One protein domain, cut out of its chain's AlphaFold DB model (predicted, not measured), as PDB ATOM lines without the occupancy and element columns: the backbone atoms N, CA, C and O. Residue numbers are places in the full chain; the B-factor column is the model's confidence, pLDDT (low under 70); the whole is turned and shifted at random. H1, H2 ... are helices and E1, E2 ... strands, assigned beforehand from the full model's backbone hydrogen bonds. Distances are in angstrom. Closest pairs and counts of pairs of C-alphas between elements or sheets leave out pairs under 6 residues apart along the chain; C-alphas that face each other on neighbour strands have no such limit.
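Overview. This is residues 2 to 139 of the 406 residues of the protein "Melibiase A" of Kribbella sp. VKM Ac-2575 (UniProt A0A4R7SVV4). A strongly twisted sheet of six strands makes the core, with helices H1 and H3 packed over one face and the small two-strand sheet E4 E7 over part of the other, a lopsided sandwich. H2 packs on H1 away from the sheet, and residues 21 to 26 of the loop before it stick out at one end of the longest axis; E5, E6 and residues 91 to 103 reach toward the other end. The 138 printed residues have three named helices and then eight named strands, in the order H1 H2 H3 E1 to E8; the large sheet runs E1 E2 E3 E8 E5 E6, antiparallel throughout, and the class is mixed, helices and strands. The whole is compact, with a radius of gyration of the C-alphas of 14.9 A and spans of 52 by 35 by 24 A.

Along the chain. In the large sheet, E1 is residues 54 to 58, E2 62 to 68 with 20.3 A from first to last C-alpha, E3 74 to 80 with 19.8 A, E8 133 to 138 with 16.2 A, E5 104 to 109 with 16.2 A, and E6 115 to 119. E4 is residues 86 to 90 and E7 124 to 128. H1, residues 2 to 13, spans 16.2 A from C-alpha 2 at (42.026, 57.046, -21.956); H2 is residues 30 to 36 and H3 39 to 45. E8 ends with C-alpha 138 at (34.541, 40.286, -34.886).

Arrangement. E1 E2 E3 form a meander, each strand the antiparallel neighbour of the one before; N 56 and O 64 are 2.8 A apart, N 65 and O 77 3.0 A. E8 is antiparallel to E3, with N 76 and O 136 at 2.9 A, and to E5, with N 108 and O 137 at 2.8 A. E5 and E6 are a hairpin, with N 107 and O 116 at 2.8 A. The sheet E4 E7, with N 88 and O 126 at 2.9 A, makes a sandwich with the large one, two sheets face to face, their best planes 19 degrees apart; the closest C-alphas of E3 and E4 are Leu 78 and Leu 88, 6.5 A. H1 and H3 on the same face of the large sheet make two layers, helices on one face of a sheet. H1 is over E3 and E8 at a height over the sheet of 8.8 A, slantwise to the strands; the closest C-alphas of H1 and E8 are Ser 6 and Thr 133, 4.8 A. H3 runs across the strands at a height of 10.0 A. H1 touches H3 with residues 8 to 13 alone, at a steep tilt of 54 degrees; the closest C-alphas are Ser 12 and Asp 45, 3.9 A. H2 is not on the large sheet; it touches residues 4 to 8 of H1 alone, at a shallow tilt of 27 degrees, C-alphas 5 and 35 being closest at 6.3 A. In H1, H2 and H3 every O i to N i+4 pair is within hydrogen-bond range.

Size, cuts and confidence. The C-alphas farthest apart, those of Gly 25 and Pro 101, are 52.0 A apart. The printed part has no cut; the links H1 to H2 and E4 to E5 are long. Residues 28 and 99 to 101 have pLDDT under 70.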
ATOM      1  N   ASP A   2      43.306  57.607 -21.475       81.38
ATOM      2  CA  ASP A   2      42.026  57.046 -21.956       81.38
ATOM      3  C   ASP A   2      41.306  57.920 -22.987       81.38
ATOM      4  O   ASP A   2      40.806  57.401 -23.975       81.38
ATOM      5  N   GLN A   3      41.349  59.247 -22.849       87.12
ATOM      6  CA  GLN A   3      40.754  60.151 -23.844       87.12
ATOM      7  C   GLN A   3      41.467  60.115 -25.208       87.12
ATOM      8  O   GLN A   3      40.803  60.217 -26.234       87.12
ATOM      9  N   GLN A   4      42.793  59.915 -25.244       90.94
ATOM     10  CA  GLN A   4      43.535  59.747 -26.504       90.94
ATOM     11  C   GLN A   4      43.147  58.428 -27.181       90.94
ATOM     12  O   GLN A   4      42.871  58.410 -28.377       90.94
ATOM     13  N   LYS A   5      43.053  57.339 -26.401       94.62
ATOM     14  CA  LYS A   5      42.537  56.052 -26.883       94.62
ATOM     15  C   LYS A   5      41.125  56.203 -27.442       94.62
ATOM     16  O   LYS A   5      40.870  55.795 -28.571       94.62
ATOM     17  N   SER A   6      40.228  56.845 -26.694       96.31
ATOM     18  CA  SER A   6      38.854  57.094 -27.128       96.31
ATOM     19  C   SER A   6      38.790  57.902 -28.419       96.31
ATOM     20  O   SER A   6      38.010  57.552 -29.299       96.31
ATOM     21  N   GLN A   7      39.620  58.940 -28.562       94.75
ATOM     22  CA  GLN A   7      39.686  59.735 -29.785       94.75
ATOM     23  C   GLN A   7      40.087  58.877 -30.986       94.75
ATOM     24  O   GLN A   7      39.364  58.874 -31.978       94.75
ATOM     25  N   VAL A   8      41.189  58.126 -30.888       95.75
ATOM     26  CA  VAL A   8      41.662  57.271 -31.988       95.75
ATOM     27  C   VAL A   8      40.624  56.208 -32.330       95.75
ATOM     28  O   VAL A   8      40.233  56.106 -33.484       95.75
ATOM     29  N   ALA A   9      40.088  55.487 -31.340       97.56
ATOM     30  CA  ALA A   9      39.071  54.466 -31.585       97.56
ATOM     31  C   ALA A   9      37.816  55.028 -32.269       97.56
ATOM     32  O   ALA A   9      37.303  54.414 -33.201       97.56
ATOM     33  N   LEU A  10      37.312  56.188 -31.835       97.25
ATOM     34  CA  LEU A  10      36.124  56.793 -32.442       97.25
ATOM     35  C   LEU A  10      36.403  57.318 -33.854       97.25
ATOM     36  O   LEU A  10      35.579  57.088 -34.735       97.25
ATOM     37  N   TRP A  11      37.552  57.956 -34.099       96.62
ATOM     38  CA  TRP A  11      37.956  58.363 -35.453       96.62
ATOM     39  C   TRP A  11      38.063  57.155 -36.383       96.62
ATOM     40  O   TRP A  11      37.468  57.162 -37.460       96.62
ATOM     41  N   SER A  12      38.703  56.084 -35.912       97.62
ATOM     42  CA  SER A  12      38.830  54.829 -36.649       97.62
ATOM     43  C   SER A  12      37.494  54.156 -36.918       97.62
ATOM     44  O   SER A  12      37.299  53.579 -37.981       97.62
ATOM     45  N   MET A  13      36.521  54.248 -36.016       96.12
ATOM     46  CA  MET A  13      35.168  53.763 -36.298       96.12
ATOM     47  C   MET A  13      34.445  54.629 -37.338       96.12
ATOM     48  O   MET A  13      33.568  54.131 -38.032       96.12
ATOM     49  N   MET A  14      34.811  55.897 -37.505       93.50
ATOM     50  CA  MET A  14      34.141  56.827 -38.418       93.50
ATOM     51  C   MET A  14      34.820  56.964 -39.790       93.50
ATOM     52  O   MET A  14      34.405  57.829 -40.557       93.50
ATOM     53  N   ALA A  15      35.832  56.145 -40.104       93.12
ATOM     54  CA  ALA A  15      36.626  56.250 -41.339       93.12
ATOM     55  C   ALA A  15      37.186  57.670 -41.548       93.12
ATOM     56  O   ALA A  15      37.135  58.231 -42.644       93.12
ATOM     57  N   SER A  16      37.610  58.305 -40.456       93.81
ATOM     58  CA  SER A  16      37.948  59.725 -40.445       93.81
ATOM     59  C   SER A  16      39.433  59.942 -40.754       93.81
ATOM     60  O   SER A  16      40.262  59.143 -40.337       93.81
ATOM     61  N   PRO A  17      39.828  61.043 -41.419       94.62
ATOM     62  CA  PRO A  17      41.238  61.284 -41.735       94.62
ATOM     63  C   PRO A  17      42.147  61.339 -40.491       94.62
ATOM     64  O   PRO A  17      42.113  62.313 -39.752       94.62
ATOM     65  N   LEU A  18      43.024  60.361 -40.259       92.25
ATOM     66  CA  LEU A  18      43.926  60.374 -39.093       92.25
ATOM     67  C   LEU A  18      45.075  61.392 -39.242       92.25
ATOM     68  O   LEU A  18      46.226  61.042 -39.496       92.25
ATOM     69  N   ILE A  19      44.755  62.675 -39.073       89.38
ATOM     70  CA  ILE A  19      45.685  63.803 -39.166       89.38
ATOM     71  C   ILE A  19      46.035  64.276 -37.757       89.38
ATOM     72  O   ILE A  19      45.184  64.757 -37.008       89.38
ATOM     73  N   VAL A  20      47.313  64.177 -37.396       86.50
ATOM     74  CA  VAL A  20      47.791  64.614 -36.083       86.50
ATOM     75  C   VAL A  20      48.223  66.077 -36.148       86.50
ATOM     76  O   VAL A  20      49.172  66.423 -36.841       86.50
ATOM     77  N   SER A  21      47.536  66.937 -35.392       84.56
ATOM     78  CA  SER A  21      47.844  68.376 -35.284       84.56
ATOM     79  C   SER A  21      48.680  68.728 -34.042       84.56
ATOM     80  O   SER A  21      48.846  69.901 -33.707       84.56
ATOM     81  N   SER A  22      49.165  67.723 -33.313       82.56
ATOM     82  CA  SER A  22      50.025  67.909 -32.142       82.56
ATOM     83  C   SER A  22      51.491  68.069 -32.546       82.56
ATOM     84  O   SER A  22      51.907  67.622 -33.612       82.56
ATOM     85  N   ASP A  23      52.289  68.682 -31.674       83.25
ATOM     86  CA  ASP A  23      53.732  68.840 -31.871       83.25
ATOM     87  C   ASP A  23      54.420  67.468 -31.980       83.25
ATOM     88  O   ASP A  23      54.537  66.743 -30.990       83.25
ATOM     89  N   ALA A  24      54.885  67.115 -33.182       77.81
ATOM     90  CA  ALA A  24      55.511  65.824 -33.462       77.81
ATOM     91  C   ALA A  24      56.778  65.575 -32.629       77.81
ATOM     92  O   ALA A  24      57.060  64.433 -32.267       77.81
ATOM     93  N   GLY A  25      57.499  66.638 -32.252       77.44
ATOM     94  CA  GLY A  25      58.648  66.558 -31.350       77.44
ATOM     95  C   GLY A  25      58.260  66.255 -29.902       77.44
ATOM     96  O   GLY A  25      59.110  65.868 -29.108       77.44
ATOM     97  N   LYS A  26      56.977  66.396 -29.549       74.25
ATOM     98  CA  LYS A  26      56.418  66.051 -28.232       74.25
ATOM     99  C   LYS A  26      55.594  64.764 -28.239       74.25
ATOM    100  O   LYS A  26      55.344  64.224 -27.167       74.25
ATOM    101  N   LEU A  27      55.263  64.209 -29.408       70.56
ATOM    102  CA  LEU A  27      54.666  62.870 -29.580       70.56
ATOM    103  C   LEU A  27      55.684  61.731 -29.359       70.56
ATOM    104  O   LEU A  27      55.612  60.672 -29.983       70.56
ATOM    105  N   LEU A  28      56.692  61.959 -28.518       66.69
ATOM    106  CA  LEU A  28      57.830  61.058 -28.381       66.69
ATOM    107  C   LEU A  28      57.648  59.995 -27.305       66.69
ATOM    108  O   LEU A  28      58.385  59.005 -27.347       66.69
ATOM    109  N   ASP A  29      56.701  60.166 -26.381       86.12
ATOM    110  CA  ASP A  29      56.446  59.144 -25.377       86.12
ATOM    111  C   ASP A  29      55.898  57.872 -26.039       86.12
ATOM    112  O   ASP A  29      55.110  57.916 -26.990       86.12
ATOM    113  N   GLN A  30      56.368  56.722 -25.556       87.81
ATOM    114  CA  GLN A  30      56.050  55.434 -26.164       87.81
ATOM    115  C   GLN A  30      54.544  55.151 -26.131       87.81
ATOM    116  O   GLN A  30      54.007  54.625 -27.096       87.81
ATOM    117  N   THR A  31      53.843  55.589 -25.082       89.38
ATOM    118  CA  THR A  31      52.396  55.376 -24.941       89.38
ATOM    119  C   THR A  31      51.623  56.045 -26.071       89.38
ATOM    120  O   THR A  31      50.755  55.424 -26.682       89.38
ATOM    121  N   THR A  32      51.931  57.305 -26.379       89.50
ATOM    122  CA  THR A  32      51.281  58.024 -27.480       89.50
ATOM    123  C   THR A  32      51.604  57.382 -28.831       89.50
ATOM    124  O   THR A  32      50.706  57.234 -29.662       89.50
ATOM    125  N   LYS A  33      52.851  56.938 -29.041       88.94
ATOM    126  CA  LYS A  33      53.246  56.200 -30.254       88.94
ATOM    127  C   LYS A  33      52.491  54.884 -30.402       88.94
ATOM    128  O   LYS A  33      52.024  54.596 -31.496       88.94
ATOM    129  N   ASP A  34      52.321  54.131 -29.321       92.06
ATOM    130  CA  ASP A  34      51.594  52.860 -29.330       92.06
ATOM    131  C   ASP A  34      50.102  53.069 -29.618       92.06
ATOM    132  O   ASP A  34      49.488  52.277 -30.327       92.06
ATOM    133  N   ILE A  35      49.512  54.158 -29.109       93.56
ATOM    134  CA  ILE A  35      48.108  54.503 -29.370       93.56
ATOM    135  C   ILE A  35      47.907  54.910 -30.836       93.56
ATOM    136  O   ILE A  35      47.010  54.384 -31.492       93.56
ATOM    137  N   LEU A  36      48.720  55.839 -31.350       92.06
ATOM    138  CA  LEU A  36      48.591  56.350 -32.722       92.06
ATOM    139  C   LEU A  36      49.042  55.327 -33.775       92.06
ATOM    140  O   LEU A  36      48.498  55.289 -34.874       92.06
ATOM    141  N   GLY A  37      50.039  54.507 -33.443       92.00
ATOM    142  CA  GLY A  37      50.636  53.497 -34.314       92.00
ATOM    143  C   GLY A  37      50.007  52.111 -34.201       92.00
ATOM    144  O   GLY A  37      50.548  51.165 -34.773       92.00
ATOM    145  N   ASN A  38      48.894  51.953 -33.473       97.25
ATOM    146  CA  ASN A  38      48.212  50.667 -33.353       97.25
ATOM    147  C   ASN A  38      47.694  50.208 -34.727       97.25
ATOM    148  O   ASN A  38      46.623  50.617 -35.180       97.25
ATOM    149  N   ALA A  39      48.448  49.319 -35.371       97.69
ATOM    150  CA  ALA A  39      48.173  48.855 -36.726       97.69
ATOM    151  C   ALA A  39      46.791  48.196 -36.874       97.69
ATOM    152  O   ALA A  39      46.176  48.307 -37.931       97.69
ATOM    153  N   ALA A  40      46.276  47.542 -35.826       98.06
ATOM    154  CA  ALA A  40      44.971  46.891 -35.874       98.06
ATOM    155  C   ALA A  40      43.822  47.913 -35.905       98.06
ATOM    156  O   ALA A  40      42.863  47.736 -36.652       98.06
ATOM    157  N   ILE A  41      43.938  49.002 -35.141       98.25
ATOM    158  CA  ILE A  41      42.952  50.093 -35.137       98.25
ATOM    159  C   ILE A  41      43.079  50.950 -36.407       98.25
ATOM    160  O   ILE A  41      42.066  51.298 -37.013       98.25
ATOM    161  N   VAL A  42      44.304  51.211 -36.878       97.69
ATOM    162  CA  VAL A  42      44.548  51.888 -38.167       97.69
ATOM    163  C   VAL A  42      43.963  51.088 -39.335       97.69
ATOM    164  O   VAL A  42      43.380  51.674 -40.243       97.69
ATOM    165  N   ALA A  43      44.047  49.756 -39.309       97.06
ATOM    166  CA  ALA A  43      43.432  48.910 -40.331       97.06
ATOM    167  C   ALA A  43      41.895  48.996 -40.335       97.06
ATOM    168  O   ALA A  43      41.294  48.886 -41.398       97.06
ATOM    169  N   VAL A  44      41.262  49.216 -39.174       97.19
ATOM    170  CA  VAL A  44      39.820  49.507 -39.108       97.19
ATOM    171  C   VAL A  44      39.526  50.866 -39.730       97.19
ATOM    172  O   VAL A  44      38.605  50.964 -40.532       97.19
ATOM    173  N   ASP A  45      40.301  51.901 -39.396       97.44
ATOM    174  CA  ASP A  45      40.128  53.244 -39.959       97.44
ATOM    175  C   ASP A  45      40.191  53.235 -41.492       97.44
ATOM    176  O   ASP A  45      39.227  53.628 -42.157       97.44
ATOM    177  N   GLN A  46      41.288  52.683 -42.015       96.06
ATOM    178  CA  GLN A  46      41.665  52.630 -43.429       96.06
ATOM    179  C   GLN A  46      41.026  51.457 -44.190       96.06
ATOM    180  O   GLN A  46      41.494  51.081 -45.269       96.06
ATOM    181  N   ASP A  47      39.979  50.846 -43.634       93.94
ATOM    182  CA  ASP A  47      39.277  49.755 -44.296       93.94
ATOM    183  C   ASP A  47      38.722  50.199 -45.662       93.94
ATOM    184  O   ASP A  47      38.102  51.259 -45.797       93.94
ATOM    185  N   LYS A  48      38.935  49.356 -46.680       85.81
ATOM    186  CA  LYS A  48      38.660  49.670 -48.092       85.81
ATOM    187  C   LYS A  48      37.186  49.923 -48.394       85.81
ATOM    188  O   LYS A  48      36.891  50.484 -49.445       85.81
ATOM    189  N   LEU A  49      36.275  49.515 -47.510       81.38
ATOM    190  CA  LEU A  49      34.853  49.766 -47.687       81.38
ATOM    191  C   LEU A  49      34.543  51.260 -47.549       81.38
ATOM    192  O   LEU A  49      33.551  51.722 -48.097       81.38
ATOM    193  N   GLY A  50      35.374  52.022 -46.822       83.31
ATOM    194  CA  GLY A  50      35.218  53.473 -46.674       83.31
ATOM    195  C   GLY A  50      33.926  53.904 -45.967       83.31
ATOM    196  O   GLY A  50      33.559  55.075 -46.010       83.31
ATOM    197  N   VAL A  51      33.219  52.969 -45.325       80.69
ATOM    198  CA  VAL A  51      31.937  53.217 -44.653       80.69
ATOM    199  C   VAL A  51      32.169  53.526 -43.178       80.69
ATOM    200  O   VAL A  51      32.832  52.765 -42.476       80.69
ATOM    201  N   ALA A  52      31.579  54.620 -42.697       85.88
ATOM    202  CA  ALA A  52      31.588  54.983 -41.284       85.88
ATOM    203  C   ALA A  52      30.692  54.060 -40.437       85.88
ATOM    204  O   ALA A  52      29.683  53.527 -40.901       85.88
ATOM    205  N   ALA A  53      31.028  53.911 -39.156       87.62
ATOM    206  CA  ALA A  53      30.192  53.211 -38.194       87.62
ATOM    207  C   ALA A  53      28.831  53.883 -37.994       87.62
ATOM    208  O   ALA A  53      28.668  55.100 -38.107       87.62
ATOM    209  N   THR A  54      27.861  53.084 -37.561       81.06
ATOM    210  CA  THR A  54      26.568  53.563 -37.079       81.06
ATOM    211  C   THR A  54      26.403  53.231 -35.594       81.06
ATOM    212  O   THR A  54      26.936  52.243 -35.093       81.06
ATOM    213  N   VAL A  55      25.664  54.066 -34.855       85.25
ATOM    214  CA  VAL A  55      25.315  53.807 -33.444       85.25
ATOM    215  C   VAL A  55      24.233  52.723 -33.347       85.25
ATOM    216  O   VAL A  55      23.056  52.994 -33.543       85.25
ATOM    217  N   VAL A  56      24.578  51.485 -33.030       83.44
ATOM    218  CA  VAL A  56      23.601  50.381 -32.987       83.44
ATOM    219  C   VAL A  56      22.788  50.320 -31.693       83.44
ATOM    220  O   VAL A  56      21.733  49.700 -31.657       83.44
ATOM    221  N   SER A  57      23.269  50.956 -30.624       88.25
ATOM    222  CA  SER A  57      22.556  51.087 -29.352       88.25
ATOM    223  C   SER A  57      23.086  52.300 -28.597       88.25
ATOM    224  O   SER A  57      24.280  52.588 -28.628       88.25
ATOM    225  N   ARG A  58      22.211  52.997 -27.880       88.88
ATOM    226  CA  ARG A  58      22.509  54.186 -27.087       88.88
ATOM    227  C   ARG A  58      21.645  54.211 -25.833       88.88
ATOM    228  O   ARG A  58      20.437  54.006 -25.886       88.88
ATOM    229  N   SER A  59      22.274  54.539 -24.713       88.38
ATOM    230  CA  SER A  59      21.620  54.863 -23.447       88.38
ATOM    231  C   SER A  59      22.065  56.248 -22.966       88.38
ATOM    232  O   SER A  59      22.810  56.956 -23.647       88.38
ATOM    233  N   ALA A  60      21.632  56.644 -21.768       86.69
ATOM    234  CA  ALA A  60      22.128  57.861 -21.128       86.69
ATOM    235  C   ALA A  60      23.641  57.810 -20.831       86.69
ATOM    236  O   ALA A  60      24.279  58.856 -20.740       86.69
ATOM    237  N   SER A  61      24.216  56.610 -20.683       91.81
ATOM    238  CA  SER A  61      25.606  56.415 -20.264       91.81
ATOM    239  C   SER A  61      26.515  55.824 -21.333       91.81
ATOM    240  O   SER A  61      27.727  55.850 -21.155       91.81
ATOM    241  N   THR A  62      25.969  55.251 -22.405       93.38
ATOM    242  CA  THR A  62      26.742  54.394 -23.313       93.38
ATOM    243  C   THR A  62      26.315  54.571 -24.756       93.38
ATOM    244  O   THR A  62      25.118  54.650 -25.029       93.38
ATOM    245  N   ASP A  63      27.285  54.525 -25.668       93.19
ATOM    246  CA  ASP A  63      27.037  54.283 -27.088       93.19
ATOM    247  C   ASP A  63      27.727  52.986 -27.525       93.19
ATOM    248  O   ASP A  63      28.875  52.721 -27.167       93.19
ATOM    249  N   VAL A  64      27.027  52.193 -28.332       93.69
ATOM    250  CA  VAL A  64      27.581  51.053 -29.064       93.69
ATOM    251  C   VAL A  64      27.599  51.424 -30.534       93.69
ATOM    252  O   VAL A  64      26.553  51.743 -31.102       93.69
ATOM    253  N   LEU A  65      28.772  51.379 -31.154       92.38
ATOM    254  CA  LEU A  65      28.944  51.638 -32.581       92.38
ATOM    255  C   LEU A  65      29.325  50.344 -33.290       92.38
ATOM    256  O   LEU A  65      30.099  49.570 -32.735       92.38
ATOM    257  N   ALA A  66      28.838  50.127 -34.508       90.56
ATOM    258  CA  ALA A  66      29.259  49.012 -35.352       90.56
ATOM    259  C   ALA A  66      29.594  49.497 -36.764       90.56
ATOM    260  O   ALA A  66      28.902  50.349 -37.320       90.56
ATOM    261  N   ARG A  67      30.648  48.927 -37.343       87.69
ATOM    262  CA  ARG A  67      31.168  49.244 -38.671       87.69
ATOM    263  C   ARG A  67      31.343  47.946 -39.465       87.69
ATOM    264  O   ARG A  67      31.995  47.036 -38.952       87.69
ATOM    265  N   PRO A  68      30.761  47.821 -40.669       84.06
ATOM    266  CA  PRO A  68      31.121  46.741 -41.584       84.06
ATOM    267  C   PRO A  68      32.531  46.971 -42.146       84.06
ATOM    268  O   PRO A  68      32.915  48.115 -42.382       84.06
ATOM    269  N   LEU A  69      33.284  45.894 -42.357       85.88
ATOM    270  CA  LEU A  69      34.615  45.921 -42.965       85.88
ATOM    271  C   LEU A  69      34.598  45.226 -44.333       85.88
ATOM    272  O   LEU A  69      33.782  44.336 -44.579       85.88
ATOM    273  N   ALA A  70      35.527  45.603 -45.213       79.50
ATOM    274  CA  ALA A  70      35.625  45.136 -46.598       79.50
ATOM    275  C   ALA A  70      35.957  43.648 -46.757       79.50
ATOM    276  O   ALA A  70      36.072  43.162 -47.872       79.50
ATOM    277  N   ASN A  71      36.200  42.918 -45.673       76.12
ATOM    278  CA  ASN A  71      36.389  41.468 -45.699       76.12
ATOM    279  C   ASN A  71      35.219  40.719 -45.040       76.12
ATOM    280  O   ASN A  71      35.326  39.523 -44.793       76.12
ATOM    281  N   GLY A  72      34.130  41.424 -44.717       76.06
ATOM    282  CA  GLY A  72      32.914  40.857 -44.133       76.06
ATOM    283  C   GLY A  72      32.907  40.855 -42.612       76.06
ATOM    284  O   GLY A  72      31.849  40.664 -42.010       76.06
ATOM    285  N   ASP A  73      34.052  41.112 -41.982       87.62
ATOM    286  CA  ASP A  73      34.148  41.312 -40.541       87.62
ATOM    287  C   ASP A  73      33.366  42.552 -40.102       87.62
ATOM    288  O   ASP A  73      33.004  43.429 -40.896       87.62
ATOM    289  N   ARG A  74      33.149  42.664 -38.793       89.31
ATOM    290  CA  ARG A  74      32.663  43.901 -38.189       89.31
ATOM    291  C   ARG A  74      33.620  44.402 -37.131       89.31
ATOM    292  O   ARG A  74      34.031  43.653 -36.251       89.31
ATOM    293  N   ALA A  75      33.898  45.698 -37.162       95.06
ATOM    294  CA  ALA A  75      34.408  46.386 -35.989       95.06
ATOM    295  C   ALA A  75      33.230  46.875 -35.138       95.06
ATOM    296  O   ALA A  75      32.190  47.275 -35.671       95.06
ATOM    297  N   PHE A  76      33.376  46.867 -33.818       95.81
ATOM    298  CA  PHE A  76      32.439  47.545 -32.928       95.81
ATOM    299  C   PHE A  76      33.173  48.245 -31.789       95.81
ATOM    300  O   PHE A  76      34.278  47.859 -31.411       95.81
ATOM    301  N   ALA A  77      32.545  49.278 -31.235       97.94
ATOM    302  CA  ALA A  77      33.080  50.031 -30.115       97.94
ATOM    303  C   ALA A  77      32.039  50.204 -29.007       97.94
ATOM    304  O   ALA A  77      30.855  50.396 -29.284       97.94
ATOM    305  N   LEU A  78      32.504  50.148 -27.759       97.94
ATOM    306  CA  LEU A  78      31.737  50.427 -26.548       97.94
ATOM    307  C   LEU A  78      32.282  51.716 -25.932       97.94
ATOM    308  O   LEU A  78      33.375  51.715 -25.362       97.94
ATOM    309  N   LEU A  79      31.536  52.807 -26.074       97.75
ATOM    310  CA  LEU A  79      31.898  54.121 -25.552       97.75
ATOM    311  C   LEU A  79      31.197  54.365 -24.217       97.75
ATOM    312  O   LEU A  79      29.968  54.446 -24.163       97.75
ATOM    313  N   ASN A  80      31.984  54.562 -23.163       97.00
ATOM    314  CA  ASN A  80      31.491  55.061 -21.889       97.00
ATOM    315  C   ASN A  80      31.358  56.588 -21.954       97.00
ATOM    316  O   ASN A  80      32.324  57.291 -22.231       97.00
ATOM    317  N   ARG A  81      30.165  57.116 -21.686       95.06
ATOM    318  CA  ARG A  81      29.872  58.557 -21.729       95.06
ATOM    319  C   ARG A  81      29.863  59.209 -20.349       95.06
ATOM    320  O   ARG A  81      29.561  60.397 -20.252       95.06
ATOM    321  N   THR A  82      30.163  58.461 -19.287       96.38
ATOM    322  CA  THR A  82      30.163  58.981 -17.916       96.38
ATOM    323  C   THR A  82      31.568  59.214 -17.382       96.38
ATOM    324  O   THR A  82      32.563  58.702 -17.892       96.38
ATOM    325  N   SER A  83      31.628  59.987 -16.300       95.62
ATOM    326  CA  SER A  83      32.834  60.265 -15.515       95.62
ATOM    327  C   SER A  83      33.250  59.120 -14.587       95.62
ATOM    328  O   SER A  83      34.175  59.276 -13.794       95.62
ATOM    329  N   SER A  84      32.576  57.975 -14.658       96.12
ATOM    330  CA  SER A  84      32.809  56.809 -13.808       96.12
ATOM    331  C   SER A  84      33.065  55.578 -14.662       96.12
ATOM    332  O   SER A  84      32.495  55.437 -15.741       96.12
ATOM    333  N   THR A  85      33.907  54.673 -14.175       96.88
ATOM    334  CA  THR A  85      34.121  53.366 -14.805       96.88
ATOM    335  C   THR A  85      32.809  52.581 -14.876       96.88
ATOM    336  O   THR A  85      32.072  52.522 -13.892       96.88
ATOM    337  N   GLN A  86      32.528  51.965 -16.027       96.25
ATOM    338  CA  GLN A  86      31.331  51.150 -16.251       96.25
ATOM    339  C   GLN A  86      31.676  49.794 -16.859       96.25
ATOM    340  O   GLN A  86      32.620  49.673 -17.636       96.25
ATOM    341  N   THR A  87      30.866  48.781 -16.558       97.38
ATOM    342  CA  THR A  87      30.855  47.540 -17.338       97.38
ATOM    343  C   THR A  87      29.888  47.715 -18.496       97.38
ATOM    344  O   THR A  87      28.682  47.849 -18.291       97.38
ATOM    345  N   LEU A  88      30.426  47.730 -19.711       96.62
ATOM    346  CA  LEU A  88      29.655  47.887 -20.937       96.62
ATOM    347  C   LEU A  88      29.509  46.541 -21.636       96.62
ATOM    348  O   LEU A  88      30.369  45.671 -21.502       96.62
ATOM    349  N   SER A  89      28.425  46.365 -22.390       94.81
ATOM    350  CA  SER A  89      28.213  45.146 -23.168       94.81
ATOM    351  C   SER A  89      27.399  45.371 -24.438       94.81
ATOM    352  O   SER A  89      26.636  46.331 -24.556       94.81
ATOM    353  N   THR A  90      27.563  44.452 -25.384       93.00
ATOM    354  CA  THR A  90      26.709  44.288 -26.562       93.00
ATOM    355  C   THR A  90      26.529  42.797 -26.867       93.00
ATOM    356  O   THR A  90      27.046  41.949 -26.146       93.00
ATOM    357  N   THR A  91      25.799  42.458 -27.924       91.06
ATOM    358  CA  THR A  91      25.670  41.086 -28.433       91.06
ATOM    359  C   THR A  91      25.934  41.055 -29.932       91.06
ATOM    360  O   THR A  91      25.835  42.081 -30.609       91.06
ATOM    361  N   LEU A  92      26.215  39.864 -30.465       88.50
ATOM    362  CA  LEU A  92      26.355  39.624 -31.904       88.50
ATOM    363  C   LEU A  92      25.130  40.129 -32.689       88.50
ATOM    364  O   LEU A  92      25.283  40.873 -33.657       88.50
ATOM    365  N   ALA A  93      23.919  39.840 -32.204       82.88
ATOM    366  CA  ALA A  93      22.673  40.332 -32.799       82.88
ATOM    367  C   ALA A  93      22.570  41.866 -32.810       82.88
ATOM    368  O   ALA A  93      22.146  42.460 -33.802       82.88
ATOM    369  N   LYS A  94      23.009  42.538 -31.734       83.62
ATOM    370  CA  LYS A  94      23.011  44.008 -31.668       83.62
ATOM    371  C   LYS A  94      23.945  44.656 -32.676       83.62
ATOM    372  O   LYS A  94      23.613  45.721 -33.182       83.62
ATOM    373  N   ILE A  95      25.061  44.016 -32.999       84.94
ATOM    374  CA  ILE A  95      26.004  44.521 -34.003       84.94
ATOM    375  C   ILE A  95      25.738  43.961 -35.410       84.94
ATOM    376  O   ILE A  95      26.505  44.260 -36.317       84.94
ATOM    377  N   GLY A  96      24.645  43.214 -35.618       80.06
ATOM    378  CA  GLY A  96      24.139  42.828 -36.942       80.06
ATOM    379  C   GLY A  96      24.331  41.363 -37.338       80.06
ATOM    380  O   GLY A  96      23.956  40.990 -38.440       80.06
ATOM    381  N   TYR A  97      24.893  40.503 -36.492       80.75
ATOM    382  CA  TYR A  97      24.988  39.075 -36.810       80.75
ATOM    383  C   TYR A  97      23.657  38.365 -36.574       80.75
ATOM    384  O   TYR A  97      23.009  38.549 -35.546       80.75
ATOM    385  N   THR A  98      23.263  37.509 -37.508       73.12
ATOM    386  CA  THR A  98      22.102  36.635 -37.329       73.12
ATOM    387  C   THR A  98      22.427  35.476 -36.387       73.12
ATOM    388  O   THR A  98      23.578  35.066 -36.221       73.12
ATOM    389  N   THR A  99      21.394  34.937 -35.743       68.06
ATOM    390  CA  THR A  99      21.501  33.762 -34.865       68.06
ATOM    391  C   THR A  99      21.508  32.438 -35.636       68.06
ATOM    392  O   THR A  99      21.719  31.390 -35.026       68.06
ATOM    393  N   ALA A 100      21.292  32.474 -36.956       66.69
ATOM    394  CA  ALA A 100      21.182  31.306 -37.820       66.69
ATOM    395  C   ALA A 100      21.986  31.476 -39.132       66.69
ATOM    396  O   ALA A 100      21.853  32.516 -39.779       66.69
ATOM    397  N   PRO A 101      22.741  30.447 -39.570       66.81
ATOM    398  CA  PRO A 101      23.123  29.259 -38.806       66.81
ATOM    399  C   PRO A 101      23.903  29.613 -37.534       66.81
ATOM    400  O   PRO A 101      24.539  30.665 -37.438       66.81
ATOM    401  N   ALA A 102      23.816  28.734 -36.534       77.38
ATOM    402  CA  ALA A 102      24.540  28.907 -35.285       77.38
ATOM    403  C   ALA A 102      26.047  28.868 -35.559       77.38
ATOM    404  O   ALA A 102      26.561  27.898 -36.112       77.38
ATOM    405  N   CYS A 103      26.739  29.931 -35.157       82.94
ATOM    406  CA  CYS A 103      28.151  30.114 -35.434       82.94
ATOM    407  C   CYS A 103      28.931  30.617 -34.231       82.94
ATOM    408  O   CYS A 103      28.382  31.186 -33.284       82.94
ATOM    409  N   SER A 104      30.236  30.387 -34.319       87.06
ATOM    410  CA  SER A 104      31.239  30.801 -33.357       87.06
ATOM    411  C   SER A 104      32.103  31.883 -33.990       87.06
ATOM    412  O   SER A 104      32.702  31.661 -35.042       87.06
ATOM    413  N   TYR A 105      32.129  33.060 -33.372       89.88
ATOM    414  CA  TYR A 105      32.804  34.237 -33.908       89.88
ATOM    415  C   TYR A 105      33.984  34.603 -33.014       89.88
ATOM    416  O   TYR A 105      33.817  34.749 -31.800       89.88
ATOM    417  N   ALA A 106      35.170  34.776 -33.600       93.44
ATOM    418  CA  ALA A 106      36.323  35.282 -32.870       93.44
ATOM    419  C   ALA A 106      36.159  36.789 -32.642       93.44
ATOM    420  O   ALA A 106      35.922  37.548 -33.581       93.44
ATOM    421  N   VAL A 107      36.288  37.219 -31.392       96.31
ATOM    422  CA  VAL A 107      36.159  38.611 -30.960       96.31
ATOM    423  C   VAL A 107      37.498  39.060 -30.399       96.31
ATOM    424  O   VAL A 107      37.905  38.615 -29.327       96.31
ATOM    425  N   THR A 108      38.185  39.928 -31.133       98.12
ATOM    426  CA  THR A 108      39.522  40.415 -30.780       98.12
ATOM    427  C   THR A 108      39.444  41.841 -30.258       98.12
ATOM    428  O   THR A 108      38.944  42.717 -30.962       98.12
ATOM    429  N   ASP A 109      39.941  42.075 -29.046       98.12
ATOM    430  CA  ASP A 109      40.164  43.416 -28.496       98.12
ATOM    431  C   ASP A 109      41.357  44.052 -29.215       98.12
ATOM    432  O   ASP A 109      42.469  43.521 -29.196       98.12
ATOM    433  N   LEU A 110      41.142  45.190 -29.875       98.31
ATOM    434  CA  LEU A 110      42.186  45.804 -30.697       98.31
ATOM    435  C   LEU A 110      43.196  46.616 -29.879       98.31
ATOM    436  O   LEU A 110      44.225  47.010 -30.422       98.31
ATOM    437  N   TRP A 111      42.952  46.861 -28.588       96.12
ATOM    438  CA  TRP A 111      43.926  47.529 -27.726       96.12
ATOM    439  C   TRP A 111      45.026  46.597 -27.230       96.12
ATOM    440  O   TRP A 111      46.153  47.050 -27.053       96.12
ATOM    441  N   ASN A 112      44.707  45.329 -26.972       95.00
ATOM    442  CA  ASN A 112      45.645  44.362 -26.385       95.00
ATOM    443  C   ASN A 112      45.840  43.092 -27.234       95.00
ATOM    444  O   ASN A 112      46.689  42.271 -26.900       95.00
ATOM    445  N   GLY A 113      45.078  42.924 -28.319       96.62
ATOM    446  CA  GLY A 113      45.173  41.782 -29.228       96.62
ATOM    447  C   GLY A 113      44.594  40.479 -28.679       96.62
ATOM    448  O   GLY A 113      44.740  39.441 -29.319       96.62
ATOM    449  N   THR A 114      43.953  40.495 -27.507       97.25
ATOM    450  CA  THR A 114      43.350  39.288 -26.937       97.25
ATOM    451  C   THR A 114      42.114  38.887 -27.728       97.25
ATOM    452  O   THR A 114      41.244  39.710 -28.020       97.25
ATOM    453  N   THR A 115      42.032  37.605 -28.071       97.06
ATOM    454  CA  THR A 115      40.899  37.036 -28.799       97.06
ATOM    455  C   THR A 115      40.092  36.132 -27.881       97.06
ATOM    456  O   THR A 115      40.624  35.253 -27.206       97.06
ATOM    457  N   SER A 116      38.786  36.352 -27.883       95.00
ATOM    458  CA  SER A 116      37.774  35.521 -27.240       95.00
ATOM    459  C   SER A 116      36.805  34.986 -28.294       95.00
ATOM    460  O   SER A 116      36.937  35.286 -29.481       95.00
ATOM    461  N   THR A 117      35.820  34.205 -27.866       92.62
ATOM    462  CA  THR A 117      34.824  33.611 -28.757       92.62
ATOM    463  C   THR A 117      33.424  33.990 -28.294       92.62
ATOM    464  O   THR A 117      33.124  33.898 -27.105       92.62
ATOM    465  N   ALA A 118      32.557  34.383 -29.228       90.56
ATOM    466  CA  ALA A 118      31.153  34.676 -28.969       90.56
ATOM    467  C   ALA A 118      30.236  33.778 -29.812       90.56
ATOM    468  O   ALA A 118      30.483  33.549 -30.996       90.56
ATOM    469  N   THR A 119      29.153  33.302 -29.199       87.31
ATOM    470  CA  THR A 119      28.113  32.478 -29.834       87.31
ATOM    471  C   THR A 119      26.731  32.981 -29.432       87.31
ATOM    472  O   THR A 119      26.519  33.346 -28.274       87.31
ATOM    473  N   GLY A 120      25.764  32.942 -30.349       75.44
ATOM    474  CA  GLY A 120      24.360  33.220 -30.034       75.44
ATOM    475  C   GLY A 120      24.132  34.591 -29.380       75.44
ATOM    476  O   GLY A 120      24.541  35.624 -29.911       75.44
ATOM    477  N   THR A 121      23.447  34.604 -28.234       77.38
ATOM    478  CA  THR A 121      23.068  35.820 -27.490       77.38
ATOM    479  C   THR A 121      24.037  36.187 -26.366       77.38
ATOM    480  O   THR A 121      23.758  37.124 -25.616       77.38
ATOM    481  N   SER A 122      25.165  35.478 -26.235       85.44
ATOM    482  CA  SER A 122      26.143  35.739 -25.179       85.44
ATOM    483  C   SER A 122      26.617  37.196 -25.218       85.44
ATOM    484  O   SER A 122      26.982  37.693 -26.291       85.44
ATOM    485  N   PRO A 123      26.611  37.903 -24.072       91.50
ATOM    486  CA  PRO A 123      27.086  39.272 -24.027       91.50
ATOM    487  C   PRO A 123      28.594  39.309 -24.263       91.50
ATOM    488  O   PRO A 123      29.353  38.553 -23.661       91.50
ATOM    489  N   ILE A 124      29.017  40.238 -25.108       94.56
ATOM    490  CA  ILE A 124      30.409  40.647 -25.245       94.56
ATOM    491  C   ILE A 124      30.574  41.859 -24.337       94.56
ATOM    492  O   ILE A 124      29.989  42.911 -24.611       94.56
ATOM    493  N   SER A 125      31.294  41.700 -23.227       95.06
ATOM    494  CA  SER A 125      31.370  42.701 -22.164       95.06
ATOM    495  C   SER A 125      32.798  43.003 -21.734       95.06
ATOM    496  O   SER A 125      33.693  42.168 -21.832       95.06
ATOM    497  N   THR A 126      33.007  44.226 -21.254       96.56
ATOM    498  CA  THR A 126      34.281  44.646 -20.669       96.56
ATOM    499  C   THR A 126      34.090  45.843 -19.743       96.56
ATOM    500  O   THR A 126      33.088  46.561 -19.825       96.56
ATOM    501  N   THR A 127      35.058  46.072 -18.865       96.88
ATOM    502  CA  THR A 127      35.106  47.262 -18.019       96.88
ATOM    503  C   THR A 127      35.796  48.393 -18.771       96.88
ATOM    504  O   THR A 127      36.937  48.266 -19.205       96.88
ATOM    505  N   VAL A 128      35.105  49.522 -18.905       96.94
ATOM    506  CA  VAL A 128      35.575  50.707 -19.621       96.94
ATOM    507  C   VAL A 128      35.677  51.869 -18.643       96.94
ATOM    508  O   VAL A 128      34.706  52.222 -17.969       96.94
ATOM    509  N   ALA A 129      36.868  52.463 -18.555       96.88
ATOM    510  CA  ALA A 129      37.135  53.622 -17.709       96.88
ATOM    511  C   ALA A 129      36.228  54.816 -18.058       96.88
ATOM    512  O   ALA A 129      35.557  54.836 -19.096       96.88
ATOM    513  N   ALA A 130      36.204  55.820 -17.181       96.31
ATOM    514  CA  ALA A 130      35.505  57.080 -17.419       96.31
ATOM    515  C   ALA A 130      35.886  57.674 -18.785       96.31
ATOM    516  O   ALA A 130      37.069  57.838 -19.084       96.31
ATOM    517  N   TYR A 131      34.888  57.990 -19.613       95.94
ATOM    518  CA  TYR A 131      35.074  58.499 -20.982       95.94
ATOM    519  C   TYR A 131      35.912  57.605 -21.920       95.94
ATOM    520  O   TYR A 131      36.387  58.064 -22.963       95.94
ATOM    521  N   GLY A 132      36.127  56.341 -21.550       97.50
ATOM    522  CA  GLY A 132      36.901  55.370 -22.317       97.50
ATOM    523  C   GLY A 132      36.115  54.759 -23.479       97.50
ATOM    524  O   GLY A 132      34.882  54.724 -23.465       97.50
ATOM    525  N   THR A 133      36.844  54.199 -24.443       98.12
ATOM    526  CA  THR A 133      36.288  53.411 -25.549       98.12
ATOM    527  C   THR A 133      37.015  52.078 -25.659       98.12
ATOM    528  O   THR A 133      38.223  52.040 -25.914       98.12
ATOM    529  N   ALA A 134      36.278  50.977 -25.529       98.12
ATOM    530  CA  ALA A 134      36.764  49.670 -25.960       98.12
ATOM    531  C   ALA A 134      36.422  49.470 -27.441       98.12
ATOM    532  O   ALA A 134      35.333  49.854 -27.868       98.12
ATOM    533  N   ILE A 135      37.333  48.892 -28.220       98.50
ATOM    534  CA  ILE A 135      37.159  48.673 -29.658       98.50
ATOM    535  C   ILE A 135      37.598  47.255 -30.014       98.50
ATOM    536  O   ILE A 135      38.643  46.781 -29.576       98.50
ATOM    537  N   TYR A 136      36.766  46.582 -30.798       98.50
ATOM    538  CA  TYR A 136      36.893  45.168 -31.108       98.50
ATOM    539  C   TYR A 136      36.706  44.921 -32.597       98.50
ATOM    540  O   TYR A 136      35.996  45.665 -33.276       98.50
ATOM    541  N   ARG A 137      37.266  43.812 -33.074       97.00
ATOM    542  CA  ARG A 137      36.939  43.206 -34.367       97.00
ATOM    543  C   ARG A 137      36.322  41.835 -34.145       97.00
ATOM    544  O   ARG A 137      36.862  41.026 -33.394       97.00
ATOM    545  N   VAL A 138      35.211  41.582 -34.821       93.56
ATOM    546  CA  VAL A 138      34.541  40.286 -34.886       93.56
ATOM    547  C   VAL A 138      34.808  39.692 -36.259       93.56
ATOM    548  O   VAL A 138      34.454  40.299 -37.271       93.56
ATOM    549  N   SER A 139      35.458  38.531 -36.291       88.81
ATOM    550  CA  SER A 139      35.675  37.790 -37.534       88.81
ATOM    551  C   SER A 139      34.346  37.262 -38.060       88.81
ATOM    552  O   SER A 139      33.593  36.694 -37.269       88.81
TER     553      SER A 139